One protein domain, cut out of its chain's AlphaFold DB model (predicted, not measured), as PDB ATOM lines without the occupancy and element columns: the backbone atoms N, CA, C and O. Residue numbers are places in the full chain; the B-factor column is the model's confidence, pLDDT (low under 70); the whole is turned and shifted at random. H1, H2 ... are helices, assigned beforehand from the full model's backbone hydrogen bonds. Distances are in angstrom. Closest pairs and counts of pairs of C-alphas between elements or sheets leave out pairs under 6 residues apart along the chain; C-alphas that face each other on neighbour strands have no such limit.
ATOM      1  N   ALA A  52       7.754  16.819 -10.437       85.81
ATOM      2  CA  ALA A  52       7.946  15.521  -9.798       85.81
ATOM      3  C   ALA A  52       7.113  15.363  -8.511       85.81
ATOM      4  O   ALA A  52       6.806  14.243  -8.112       85.81
ATOM      5  N   THR A  53       6.678  16.469  -7.905       85.88
ATOM      6  CA  THR A  53       5.772  16.457  -6.744       85.88
ATOM      7  C   THR A  53       4.314  16.196  -7.149       85.88
ATOM      8  O   THR A  53       3.545  15.591  -6.403       85.88
ATOM      9  N   LEU A  54       3.919  16.612  -8.354       87.19
ATOM     10  CA  LEU A  54       2.577  16.437  -8.917       87.19
ATOM     11  C   LEU A  54       2.392  15.047  -9.557       87.19
ATOM     12  O   LEU A  54       2.131  14.913 -10.753       87.19
ATOM     13  N   THR A  55       2.528  13.995  -8.749       85.06
ATOM     14  CA  THR A  55       2.338  12.611  -9.218       85.06
ATOM     15  C   THR A  55       0.907  12.368  -9.714       85.06
ATOM     16  O   THR A  55      -0.057  12.870  -9.138       85.06
ATOM     17  N   GLY A  56       0.764  11.617 -10.811       83.12
ATOM     18  CA  GLY A  56      -0.542  11.298 -11.408       83.12
ATOM     19  C   GLY A  56      -1.190  12.427 -12.217       83.12
ATOM     20  O   GLY A  56      -2.292  12.238 -12.726       83.12
ATOM     21  N   VAL A  57      -0.529  13.580 -12.363       86.88
ATOM     22  CA  VAL A  57      -0.984  14.666 -13.240       86.88
ATOM     23  C   VAL A  57      -0.364  14.497 -14.622       86.88
ATOM     24  O   VAL A  57       0.857  14.426 -14.765       86.88
ATOM     25  N   GLU A  58      -1.205  14.469 -15.652       89.56
ATOM     26  CA  GLU A  58      -0.747  14.502 -17.036       89.56
ATOM     27  C   GLU A  58      -0.584  15.961 -17.488       89.56
ATOM     28  O   GLU A  58      -1.493  16.789 -17.348       89.56
ATOM     29  N   PHE A  59       0.611  16.299 -17.977       90.75
ATOM     30  CA  PHE A  59       0.974  17.665 -18.349       90.75
ATOM     31  C   PHE A  59       0.807  17.916 -19.839       90.75
ATOM     32  O   PHE A  59       1.055  17.051 -20.679       90.75
ATOM     33  N   LEU A  60       0.443  19.151 -20.172       90.00
ATOM     34  CA  LEU A  60       0.432  19.604 -21.546       90.00
ATOM     35  C   LEU A  60       1.864  19.608 -22.099       90.00
ATOM     36  O   LEU A  60       2.779  20.153 -21.486       90.00
ATOM     37  N   ASN A  61       2.055  19.027 -23.282       88.75
ATOM     38  CA  ASN A  61       3.321  19.059 -23.988       88.75
ATOM     39  C   ASN A  61       3.702  20.501 -24.373       88.75
ATOM     40  O   ASN A  61       2.953  21.201 -25.063       88.75
ATOM     41  N   THR A  62       4.875  20.933 -23.911       88.25
ATOM     42  CA  THR A  62       5.467  22.252 -24.169       88.25
ATOM     43  C   THR A  62       6.462  22.251 -25.335       88.25
ATOM     44  O   THR A  62       6.822  23.315 -25.826       88.25
ATOM     45  N   LYS A  63       6.888  21.080 -25.824       84.94
ATOM     46  CA  LYS A  63       7.961  20.924 -26.822       84.94
ATOM     47  C   LYS A  63       7.461  20.823 -28.259       84.94
ATOM     48  O   LYS A  63       8.180  21.212 -29.173       84.94
ATOM     49  N   ASP A  64       6.248  20.319 -28.458       86.31
ATOM     50  CA  ASP A  64       5.648  20.144 -29.782       86.31
ATOM     51  C   ASP A  64       4.178  20.600 -29.822       86.31
ATOM     52  O   ASP A  64       3.662  21.222 -28.882       86.31
ATOM     53  N   ASP A  65       3.524  20.361 -30.957       86.69
ATOM     54  CA  ASP A  65       2.173  20.840 -31.257       86.69
ATOM     55  C   ASP A  65       1.056  19.854 -30.892       86.69
ATOM     56  O   ASP A  65      -0.113  20.153 -31.145       86.69
ATOM     57  N   THR A  66       1.363  18.735 -30.220       88.50
ATOM     58  CA  THR A  66       0.368  17.722 -29.808       88.50
ATOM     59  C   THR A  66      -0.821  18.346 -29.070       88.50
ATOM     60  O   THR A  66      -1.964  17.941 -29.268       88.50
ATOM     61  N   HIS A  67      -0.583  19.389 -28.267       88.62
ATOM     62  CA  HIS A  67      -1.623  20.088 -27.505       88.62
ATOM     63  C   HIS A  67      -1.876  21.532 -27.962       88.62
ATOM     64  O   HIS A  67      -2.369  22.349 -27.182       88.62
ATOM     65  N   LYS A  68      -1.575  21.878 -29.222       85.62
ATOM     66  CA  LYS A  68      -1.730  23.252 -29.744       85.62
ATOM     67  C   LYS A  68      -3.139  23.823 -29.531       85.62
ATOM     68  O   LYS A  68      -3.282  24.979 -29.134       85.62
ATOM     69  N   THR A  69      -4.183  23.013 -29.720       87.38
ATOM     70  CA  THR A  69      -5.582  23.425 -29.493       87.38
ATOM     71  C   THR A  69      -5.869  23.739 -28.025       87.38
ATOM     72  O   THR A  69      -6.519  24.742 -27.733       87.38
ATOM     73  N   ALA A  70      -5.373  22.916 -27.096       89.12
ATOM     74  CA  ALA A  70      -5.541  23.142 -25.661       89.12
ATOM     75  C   ALA A  70      -4.817  24.423 -25.223       89.12
ATOM     76  O   ALA A  70      -5.411  25.270 -24.560       89.12
ATOM     77  N   TRP A  71      -3.583  24.629 -25.690       89.00
ATOM     78  CA  TRP A  71      -2.851  25.870 -25.440       89.00
ATOM     79  C   TRP A  71      -3.578  27.104 -25.977       89.00
ATOM     80  O   TRP A  71      -3.664  28.111 -25.282       89.00
ATOM     81  N   GLY A  72      -4.162  27.016 -27.174       86.25
ATOM     82  CA  GLY A  72      -4.992  28.089 -27.722       86.25
ATOM     83  C   GLY A  72      -6.177  28.443 -26.815       86.25
ATOM     84  O   GLY A  72      -6.378  29.619 -26.524       86.25
ATOM     85  N   LYS A  73      -6.906  27.436 -26.310       86.19
ATOM     86  CA  LYS A  73      -8.022  27.638 -25.366       86.19
ATOM     87  C   LYS A  73      -7.564  28.282 -24.055       86.19
ATOM     88  O   LYS A  73      -8.264  29.135 -23.519       86.19
ATOM     89  N   LEU A  74      -6.395  27.902 -23.540       86.00
ATOM     90  CA  LEU A  74      -5.846  28.504 -22.324       86.00
ATOM     91  C   LEU A  74      -5.438  29.963 -22.534       86.00
ATOM     92  O   LEU A  74      -5.686  30.782 -21.657       86.00
ATOM     93  N   VAL A  75      -4.879  30.315 -23.694       85.44
ATOM     94  CA  VAL A  75      -4.618  31.721 -24.044       85.44
ATOM     95  C   VAL A  75      -5.924  32.518 -24.068       85.44
ATOM     96  O   VAL A  75      -5.994  33.589 -23.469       85.44
ATOM     97  N   ASP A  76      -6.980  31.974 -24.682       84.50
ATOM     98  CA  ASP A  76      -8.304  32.603 -24.669       84.50
ATOM     99  C   ASP A  76      -8.819  32.800 -23.230       84.50
ATOM    100  O   ASP A  76      -9.262  33.896 -22.882       84.50
ATOM    101  N   LYS A  77      -8.679  31.785 -22.365       81.50
ATOM    102  CA  LYS A  77      -9.042  31.866 -20.938       81.50
ATOM    103  C   LYS A  77      -8.210  32.885 -20.164       81.50
ATOM    104  O   LYS A  77      -8.746  33.574 -19.302       81.50
ATOM    105  N   PHE A  78      -6.923  33.016 -20.471       80.69
ATOM    106  CA  PHE A  78      -6.049  34.013 -19.854       80.69
ATOM    107  C   PHE A  78      -6.515  35.438 -20.155       80.69
ATOM    108  O   PHE A  78      -6.454  36.306 -19.283       80.69
ATOM    109  N   HIS A  79      -7.019  35.676 -21.370       78.19
ATOM    110  CA  HIS A  79      -7.622  36.955 -21.736       78.19
ATOM    111  C   HIS A  79      -9.003  37.161 -21.097       78.19
ATOM    112  O   HIS A  79      -9.286  38.271 -20.659       78.19
ATOM    113  N   GLU A  80      -9.836  36.118 -20.995       78.94
ATOM    114  CA  GLU A  80     -11.161  36.185 -20.345       78.94
ATOM    115  C   GLU A  80     -11.085  36.483 -18.842       78.94
ATOM    116  O   GLU A  80     -11.904  37.235 -18.320       78.94
ATOM    117  N   LEU A  81     -10.100  35.913 -18.144       70.06
ATOM    118  CA  LEU A  81      -9.930  36.098 -16.701       70.06
ATOM    119  C   LEU A  81      -9.483  37.524 -16.319       70.06
ATOM    120  O   LEU A  81      -9.580  37.891 -15.148       70.06
ATOM    121  N   GLY A  82      -9.017  38.337 -17.278       65.31
ATOM    122  CA  GLY A  82      -8.544  39.706 -17.030       65.31
ATOM    123  C   GLY A  82      -7.422  39.774 -15.983       65.31
ATOM    124  O   GLY A  82      -6.846  38.760 -15.601       65.31
ATOM    125  N   GLU A  83      -7.053  40.963 -15.497       56.62
ATOM    126  CA  GLU A  83      -6.063  41.111 -14.403       56.62
ATOM    127  C   GLU A  83      -6.583  40.662 -13.026       56.62
ATOM    128  O   GLU A  83      -5.785  40.399 -12.135       56.62
ATOM    129  N   ALA A  84      -7.900  40.507 -12.865       50.66
ATOM    130  CA  ALA A  84      -8.549  40.198 -11.589       50.66
ATOM    131  C   ALA A  84      -8.785  38.691 -11.328       50.66
ATOM    132  O   ALA A  84      -9.312  38.325 -10.277       50.66
ATOM    133  N   GLY A  85      -8.430  37.807 -12.269       51.94
ATOM    134  CA  GLY A  85      -8.602  36.359 -12.132       51.94
ATOM    135  C   GLY A  85      -7.677  35.744 -11.077       51.94
ATOM    136  O   GLY A  85      -6.459  35.857 -11.160       51.94
ATOM    137  N   THR A  86      -8.267  35.046 -10.108       50.41
ATOM    138  CA  THR A  86      -7.679  34.626  -8.820       50.41
ATOM    139  C   THR A  86      -6.552  33.588  -8.900       50.41
ATOM    140  O   THR A  86      -5.930  33.295  -7.886       50.41
ATOM    141  N   ILE A  87      -6.273  33.010 -10.073       61.12
ATOM    142  CA  ILE A  87      -5.209  32.011 -10.262       61.12
ATOM    143  C   ILE A  87      -4.561  32.272 -11.619       61.12
ATOM    144  O   ILE A  87      -4.941  31.669 -12.622       61.12
ATOM    145  N   ALA A  94       0.603  38.797 -24.611       61.19
ATOM    146  CA  ALA A  94       0.160  39.953 -25.389       61.19
ATOM    147  C   ALA A  94      -1.382  40.003 -25.467       61.19
ATOM    148  O   ALA A  94      -2.029  38.948 -25.441       61.19
ATOM    149  N   PRO A  95      -1.999  41.196 -25.578       61.38
ATOM    150  CA  PRO A  95      -3.452  41.337 -25.622       61.38
ATOM    151  C   PRO A  95      -4.076  40.526 -26.759       61.38
ATOM    152  O   PRO A  95      -3.449  40.286 -27.796       61.38
ATOM    153  N   LYS A  96      -5.337  40.119 -26.561       60.84
ATOM    154  CA  LYS A  96      -6.105  39.380 -27.565       60.84
ATOM    155  C   LYS A  96      -6.146  40.189 -28.857       60.84
ATOM    156  O   LYS A  96      -6.778  41.237 -28.934       60.84
ATOM    157  N   SER A  97      -5.442  39.700 -29.863       55.97
ATOM    158  CA  SER A  97      -5.364  40.310 -31.179       55.97
ATOM    159  C   SER A  97      -5.852  39.292 -32.196       55.97
ATOM    160  O   SER A  97      -5.544  38.108 -32.085       55.97
ATOM    161  N   SER A  98      -6.590  39.750 -33.204       54.81
ATOM    162  CA  SER A  98      -7.053  38.911 -34.314       54.81
ATOM    163  C   SER A  98      -5.909  38.412 -35.211       54.81
ATOM    164  O   SER A  98      -6.160  37.657 -36.145       54.81
ATOM    165  N   ASN A  99      -4.667  38.845 -34.959       57.81
ATOM    166  CA  ASN A  99      -3.495  38.417 -35.709       57.81
ATOM    167  C   ASN A  99      -3.025  37.014 -35.247       57.81
ATOM    168  O   ASN A  99      -2.674  36.858 -34.072       57.81
ATOM    169  N   PRO A 100      -2.979  35.998 -36.134       58.97
ATOM    170  CA  PRO A 100      -2.490  34.658 -35.801       58.97
ATOM    171  C   PRO A 100      -1.053  34.634 -35.255       58.97
ATOM    172  O   PRO A 100      -0.776  33.833 -34.364       58.97
ATOM    173  N   ASP A 101      -0.179  35.559 -35.667       59.41
ATOM    174  CA  ASP A 101       1.201  35.648 -35.158       59.41
ATOM    175  C   ASP A 101       1.246  35.949 -33.648       59.41
ATOM    176  O   ASP A 101       2.106  35.453 -32.909       59.41
ATOM    177  N   ASN A 102       0.260  36.708 -33.158       67.38
ATOM    178  CA  ASN A 102       0.102  36.985 -31.731       67.38
ATOM    179  C   ASN A 102      -0.412  35.751 -30.982       67.38
ATOM    180  O   ASN A 102      -0.076  35.558 -29.816       67.38
ATOM    181  N   LYS A 103      -1.182  34.879 -31.644       72.88
ATOM    182  CA  LYS A 103      -1.699  33.645 -31.043       72.88
ATOM    183  C   LYS A 103      -0.593  32.613 -30.829       72.88
ATOM    184  O   LYS A 103      -0.483  32.091 -29.723       72.88
ATOM    185  N   ASP A 104       0.242  32.349 -31.833       82.38
ATOM    186  CA  ASP A 104       1.366  31.412 -31.688       82.38
ATOM    187  C   ASP A 104       2.424  31.943 -30.699       82.38
ATOM    188  O   ASP A 104       2.923  31.185 -29.862       82.38
ATOM    189  N   SER A 105       2.690  33.255 -30.701       84.69
ATOM    190  CA  SER A 105       3.575  33.894 -29.711       84.69
ATOM    191  C   SER A 105       3.037  33.762 -28.281       84.69
ATOM    192  O   SER A 105       3.778  33.402 -27.368       84.69
ATOM    193  N   ASN A 106       1.735  33.978 -28.080       84.12
ATOM    194  CA  ASN A 106       1.080  33.823 -26.780       84.12
ATOM    195  C   ASN A 106       1.074  32.368 -26.290       84.12
ATOM    196  O   ASN A 106       1.301  32.120 -25.107       84.12
ATOM    197  N   ILE A 107       0.862  31.406 -27.195       88.25
ATOM    198  CA  ILE A 107       0.976  29.974 -26.885       88.25
ATOM    199  C   ILE A 107       2.393  29.648 -26.414       88.25
ATOM    200  O   ILE A 107       2.554  28.956 -25.412       88.25
ATOM    201  N   LYS A 108       3.421  30.160 -27.101       88.50
ATOM    202  CA  LYS A 108       4.817  29.948 -26.710       88.50
ATOM    203  C   LYS A 108       5.113  30.521 -25.321       88.50
ATOM    204  O   LYS A 108       5.652  29.808 -24.487       88.50
ATOM    205  N   ILE A 109       4.693  31.757 -25.046       86.88
ATOM    206  CA  ILE A 109       4.864  32.394 -23.729       86.88
ATOM    207  C   ILE A 109       4.212  31.553 -22.625       86.88
ATOM    208  O   ILE A 109       4.788  31.376 -21.554       86.88
ATOM    209  N   LEU A 110       3.022  31.009 -22.886       87.56
ATOM    210  CA  LEU A 110       2.313  30.178 -21.920       87.56
ATOM    211  C   LEU A 110       2.991  28.809 -21.715       87.56
ATOM    212  O   LEU A 110       3.085  28.348 -20.577       87.56
ATOM    213  N   LYS A 111       3.519  28.192 -22.784       90.44
ATOM    214  CA  LYS A 111       4.351  26.977 -22.704       90.44
ATOM    215  C   LYS A 111       5.601  27.221 -21.850       90.44
ATOM    216  O   LYS A 111       5.857  26.447 -20.931       90.44
ATOM    217  N   ASP A 112       6.317  28.315 -22.107       88.81
ATOM    218  CA  ASP A 112       7.536  28.689 -21.381       88.81
ATOM    219  C   ASP A 112       7.242  28.960 -19.896       88.81
ATOM    220  O   ASP A 112       7.963  28.486 -19.018       88.81
ATOM    221  N   ALA A 113       6.142  29.659 -19.594       87.50
ATOM    222  CA  ALA A 113       5.712  29.905 -18.219       87.50
ATOM    223  C   ALA A 113       5.363  28.602 -17.482       87.50
ATOM    224  O   ALA A 113       5.728  28.429 -16.319       87.50
ATOM    225  N   CYS A 114       4.695  27.666 -18.162       90.19
ATOM    226  CA  CYS A 114       4.389  26.357 -17.598       90.19
ATOM    227  C   CYS A 114       5.640  25.516 -17.343       90.19
ATOM    228  O   CYS A 114       5.740  24.899 -16.285       90.19
ATOM    229  N   ASP A 115       6.609  25.502 -18.259       90.75
ATOM    230  CA  ASP A 115       7.871  24.795 -18.028       90.75
ATOM    231  C   ASP A 115       8.681  25.429 -16.892       90.75
ATOM    232  O   ASP A 115       9.213  24.699 -16.055       90.75
ATOM    233  N   ALA A 116       8.715  26.763 -16.802       88.25
ATOM    234  CA  ALA A 116       9.366  27.464 -15.701       88.25
ATOM    235  C   ALA A 116       8.728  27.109 -14.351       88.25
ATOM    236  O   ALA A 116       9.443  26.733 -13.424       88.25
ATOM    237  N   LEU A 117       7.394  27.152 -14.258       87.62
ATOM    238  CA  LEU A 117       6.648  26.796 -13.049       87.62
ATOM    239  C   LEU A 117       6.897  25.336 -12.642       87.62
ATOM    240  O   LEU A 117       7.200  25.043 -11.490       87.62
ATOM    241  N   LEU A 118       6.825  24.410 -13.599       89.38
ATOM    242  CA  LEU A 118       7.025  22.980 -13.361       89.38
ATOM    243  C   LEU A 118       8.469  22.618 -12.984       89.38
ATOM    244  O   LEU A 118       8.687  21.594 -12.328       89.38
ATOM    245  N   ALA A 119       9.442  23.434 -13.390       89.12
ATOM    246  CA  ALA A 119      10.850  23.272 -13.048       89.12
ATOM    247  C   ALA A 119      11.222  23.848 -11.671       89.12
ATOM    248  O   ALA A 119      12.300  23.522 -11.172       89.12
ATOM    249  N   MET A 120      10.361  24.662 -11.044       83.94
ATOM    250  CA  MET A 120      10.645  25.249  -9.732       83.94
ATOM    251  C   MET A 120      10.857  24.168  -8.669       83.94
ATOM    252  O   MET A 120      10.106  23.196  -8.583       83.94
ATOM    253  N   THR A 121      11.886  24.356  -7.848       81.75
ATOM    254  CA  THR A 121      12.209  23.519  -6.679       81.75
ATOM    255  C   THR A 121      11.758  24.164  -5.368       81.75
ATOM    256  O   THR A 121      11.571  23.489  -4.363       81.75
ATOM    257  N   GLU A 122      11.544  25.479  -5.381       81.19
ATOM    258  CA  GLU A 122      10.943  26.231  -4.284       81.19
ATOM    259  C   GLU A 122       9.555  26.684  -4.743       81.19
ATOM    260  O   GLU A 122       9.442  27.496  -5.658       81.19
ATOM    261  N   PHE A 123       8.507  26.108  -4.157       81.44
ATOM    262  CA  PHE A 123       7.120  26.380  -4.530       81.44
ATOM    263  C   PHE A 123       6.208  26.313  -3.302       81.44
ATOM    264  O   PHE A 123       6.491  25.611  -2.329       81.44
ATOM    265  N   GLN A 124       5.097  27.037  -3.357       82.19
ATOM    266  CA  GLN A 124       4.027  27.014  -2.364       82.19
ATOM    267  C   GLN A 124       2.875  26.119  -2.842       82.19
ATOM    268  O   GLN A 124       2.824  25.702  -4.001       82.19
ATOM    269  N   ASP A 125       1.911  25.816  -1.969       80.25
ATOM    270  CA  ASP A 125       0.735  25.034  -2.377       80.25
ATOM    271  C   ASP A 125      -0.065  25.716  -3.497       80.25
ATOM    272  O   ASP A 125      -0.528  25.036  -4.412       80.25
ATOM    273  N   GLY A 126      -0.114  27.053  -3.519       81.88
ATOM    274  CA  GLY A 126      -0.744  27.803  -4.610       81.88
ATOM    275  C   GLY A 126      -0.119  27.533  -5.986       81.88
ATOM    276  O   GLY A 126      -0.837  27.457  -6.981       81.88
ATOM    277  N   ASP A 127       1.193  27.294  -6.059       83.81
ATOM    278  CA  ASP A 127       1.884  26.991  -7.319       83.81
ATOM    279  C   ASP A 127       1.486  25.619  -7.875       83.81
ATOM    280  O   ASP A 127       1.399  25.434  -9.092       83.81
ATOM    281  N   LYS A 128       1.170  24.656  -6.995       86.38
ATOM    282  CA  LYS A 128       0.629  23.347  -7.397       86.38
ATOM    283  C   LYS A 128      -0.723  23.508  -8.078       86.38
ATOM    284  O   LYS A 128      -0.967  22.869  -9.102       86.38
ATOM    285  N   ASP A 129      -1.590  24.353  -7.529       86.88
ATOM    286  CA  ASP A 129      -2.906  24.620  -8.104       86.88
ATOM    287  C   ASP A 129      -2.794  25.402  -9.413       86.88
ATOM    288  O   ASP A 129      -3.468  25.059 -10.386       86.88
ATOM    289  N   ILE A 130      -1.885  26.380  -9.504       86.88
ATOM    290  CA  ILE A 130      -1.586  27.070 -10.766       86.88
ATOM    291  C   ILE A 130      -1.114  26.057 -11.819       86.88
ATOM    292  O   ILE A 130      -1.648  26.041 -12.928       86.88
ATOM    293  N   ALA A 131      -0.183  25.162 -11.484       88.88
ATOM    294  CA  ALA A 131       0.323  24.158 -12.418       88.88
ATOM    295  C   ALA A 131      -0.764  23.170 -12.877       88.88
ATOM    296  O   ALA A 131      -0.849  22.858 -14.066       88.88
ATOM    297  N   LYS A 132      -1.642  22.711 -11.976       88.69
ATOM    298  CA  LYS A 132      -2.793  21.864 -12.344       88.69
ATOM    299  C   LYS A 132      -3.792  22.608 -13.229       88.69
ATOM    300  O   LYS A 132      -4.324  22.031 -14.174       88.69
ATOM    301  N   ASN A 133      -4.024  23.887 -12.954       87.19
ATOM    302  CA  ASN A 133      -4.993  24.689 -13.691       87.19
ATOM    303  C   ASN A 133      -4.485  25.142 -15.060       87.19
ATOM    304  O   ASN A 133      -5.282  25.242 -15.985       87.19
ATOM    305  N   TRP A 134      -3.190  25.392 -15.227       88.25
ATOM    306  CA  TRP A 134      -2.655  25.980 -16.458       88.25
ATOM    307  C   TRP A 134      -1.800  25.029 -17.287       88.25
ATOM    308  O   TRP A 134      -1.706  25.209 -18.496       88.25
ATOM    309  N   CYS A 135      -1.202  24.011 -16.671       91.81
ATOM    310  CA  CYS A 135      -0.199  23.171 -17.325       91.81
ATOM    311  C   CYS A 135      -0.626  21.706 -17.473       91.81
ATOM    312  O   CYS A 135       0.143  20.915 -18.016       91.81
ATOM    313  N   SER A 136      -1.821  21.320 -17.013       90.88
ATOM    314  CA  SER A 136      -2.332  19.945 -17.106       90.88
ATOM    315  C   SER A 136      -3.325  19.749 -18.251       90.88
ATOM    316  O   SER A 136      -4.112  20.642 -18.568       90.88
ATOM    317  N   THR A 137      -3.333  18.549 -18.842       87.69
ATOM    318  CA  THR A 137      -4.347  18.127 -19.823       87.69
ATOM    319  C   THR A 137      -5.743  18.034 -19.205       87.69
ATOM    320  O   THR A 137      -6.733  18.251 -19.899       87.69
ATOM    321  N   THR A 138      -5.834  17.799 -17.893       85.44
ATOM    322  CA  THR A 138      -7.092  17.772 -17.130       85.44
ATOM    323  C   THR A 138      -7.423  19.123 -16.498       85.44
ATOM    324  O   THR A 138      -8.155  19.182 -15.511       85.44
ATOM    325  N   SER A 139      -6.853  20.212 -17.017       86.00
ATOM    326  CA  SER A 139      -7.112  21.557 -16.512       86.00
ATOM    327  C   SER A 139      -8.625  21.860 -16.492       86.00
ATOM    328  O   SER A 139      -9.296  21.706 -17.518       86.00
ATOM    329  N   PRO A 140      -9.185  22.372 -15.377       82.88
ATOM    330  CA  PRO A 140     -10.572  22.833 -15.337       82.88
ATOM    331  C   PRO A 140     -10.822  24.038 -16.255       82.88
ATOM    332  O   PRO A 140     -11.966  24.295 -16.609       82.88
ATOM    333  N   LEU A 141      -9.776  24.756 -16.681       83.81
ATOM    334  CA  LEU A 141      -9.886  25.841 -17.661       83.81
ATOM    335  C   LEU A 141     -10.093  25.309 -19.088       83.81
ATOM    336  O   LEU A 141     -10.610  26.029 -19.942       83.81
ATOM    337  N   LEU A 142      -9.693  24.057 -19.346       83.06
ATOM    338  CA  LEU A 142      -9.930  23.353 -20.608       83.06
ATOM    339  C   LEU A 142     -11.292  22.666 -20.665       83.06
ATOM    340  O   LEU A 142     -11.769  22.380 -21.768       83.06
ATOM    341  N   ALA A 143     -11.911  22.402 -19.511       77.62
ATOM    342  CA  ALA A 143     -13.287  21.938 -19.469       77.62
ATOM    343  C   ALA A 143     -14.161  23.018 -20.116       77.62
ATOM    344  O   ALA A 143     -14.179  24.166 -19.666       77.62
TER     345      ALA A 143
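AT A GLANCE: This is residues 52 to 87 and 94 to 143 of the 154 residues of an uncharacterized protein of Candidatus Mycoplasma haemobos (UniProt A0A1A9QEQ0). One long helix, H2, makes the long side of this model; H1 crosses it nearly at a right angle, and H3, after a tight link of 5 residues, folds back along the last part of H2 in a helical hairpin. A stretch with no named element, residues 52 to 67, leads into H1. The printed part has 86 residues, with three named helices in the order H1, H2, H3 and no named strand; the class is all helix. The whole is compact, with a radius of gyration of the C-alphas of 12.7 A, and spans 38 by 31 by 24 A.

IN THESE COORDINATES: H1, residues 68 to 80, begins with C-alpha 68 at (-1.730, 23.252, -29.744) and is 18.6 A long from first to last C-alpha. H2, residues 100 to 119, measures 28.7 A and ends with C-alpha 119 at (10.850, 23.272, -13.048). H3, residues 125 to 135, measures 15.1 A and ends with C-alpha 135 at (-0.199, 23.171, -17.325).

HOW THE PARTS SIT: H1 and H2 touch, about perpendicular at 87 degrees, and H2 does so with residues 103 to 111 alone. Their closest C-alphas, those of Trp 71 and Ile 107, are 5.8 A apart. H2 touches H3 with residues 114 to 118 alone; the closest C-alphas, of Cys 114 and Cys 135, are 5.6 A apart. This hairpin runs opposite ways at a steep tilt of 36 degrees, only just steep. H1 and H3 are close but not clearly touching, with the closest C-alphas, of Leu 74 and Trp 134, 7.1 A apart. In H1, H2 and H3 every O i to N i+4 pair is within hydrogen-bond range.

THE WHOLE: The C-alphas farthest apart, of Thr 53 and Ser 98, are 37.8 A from each other. Residues 88 to 93, in the link from H1 to H2, are not printed, and C-alphas 87 and 94 are 17.9 A apart across this cut. The link from H2 to H3 is tight. Mean pLDDT of the printed part is 80.9; residues 82 to 87 and 94 to 102 are under 70.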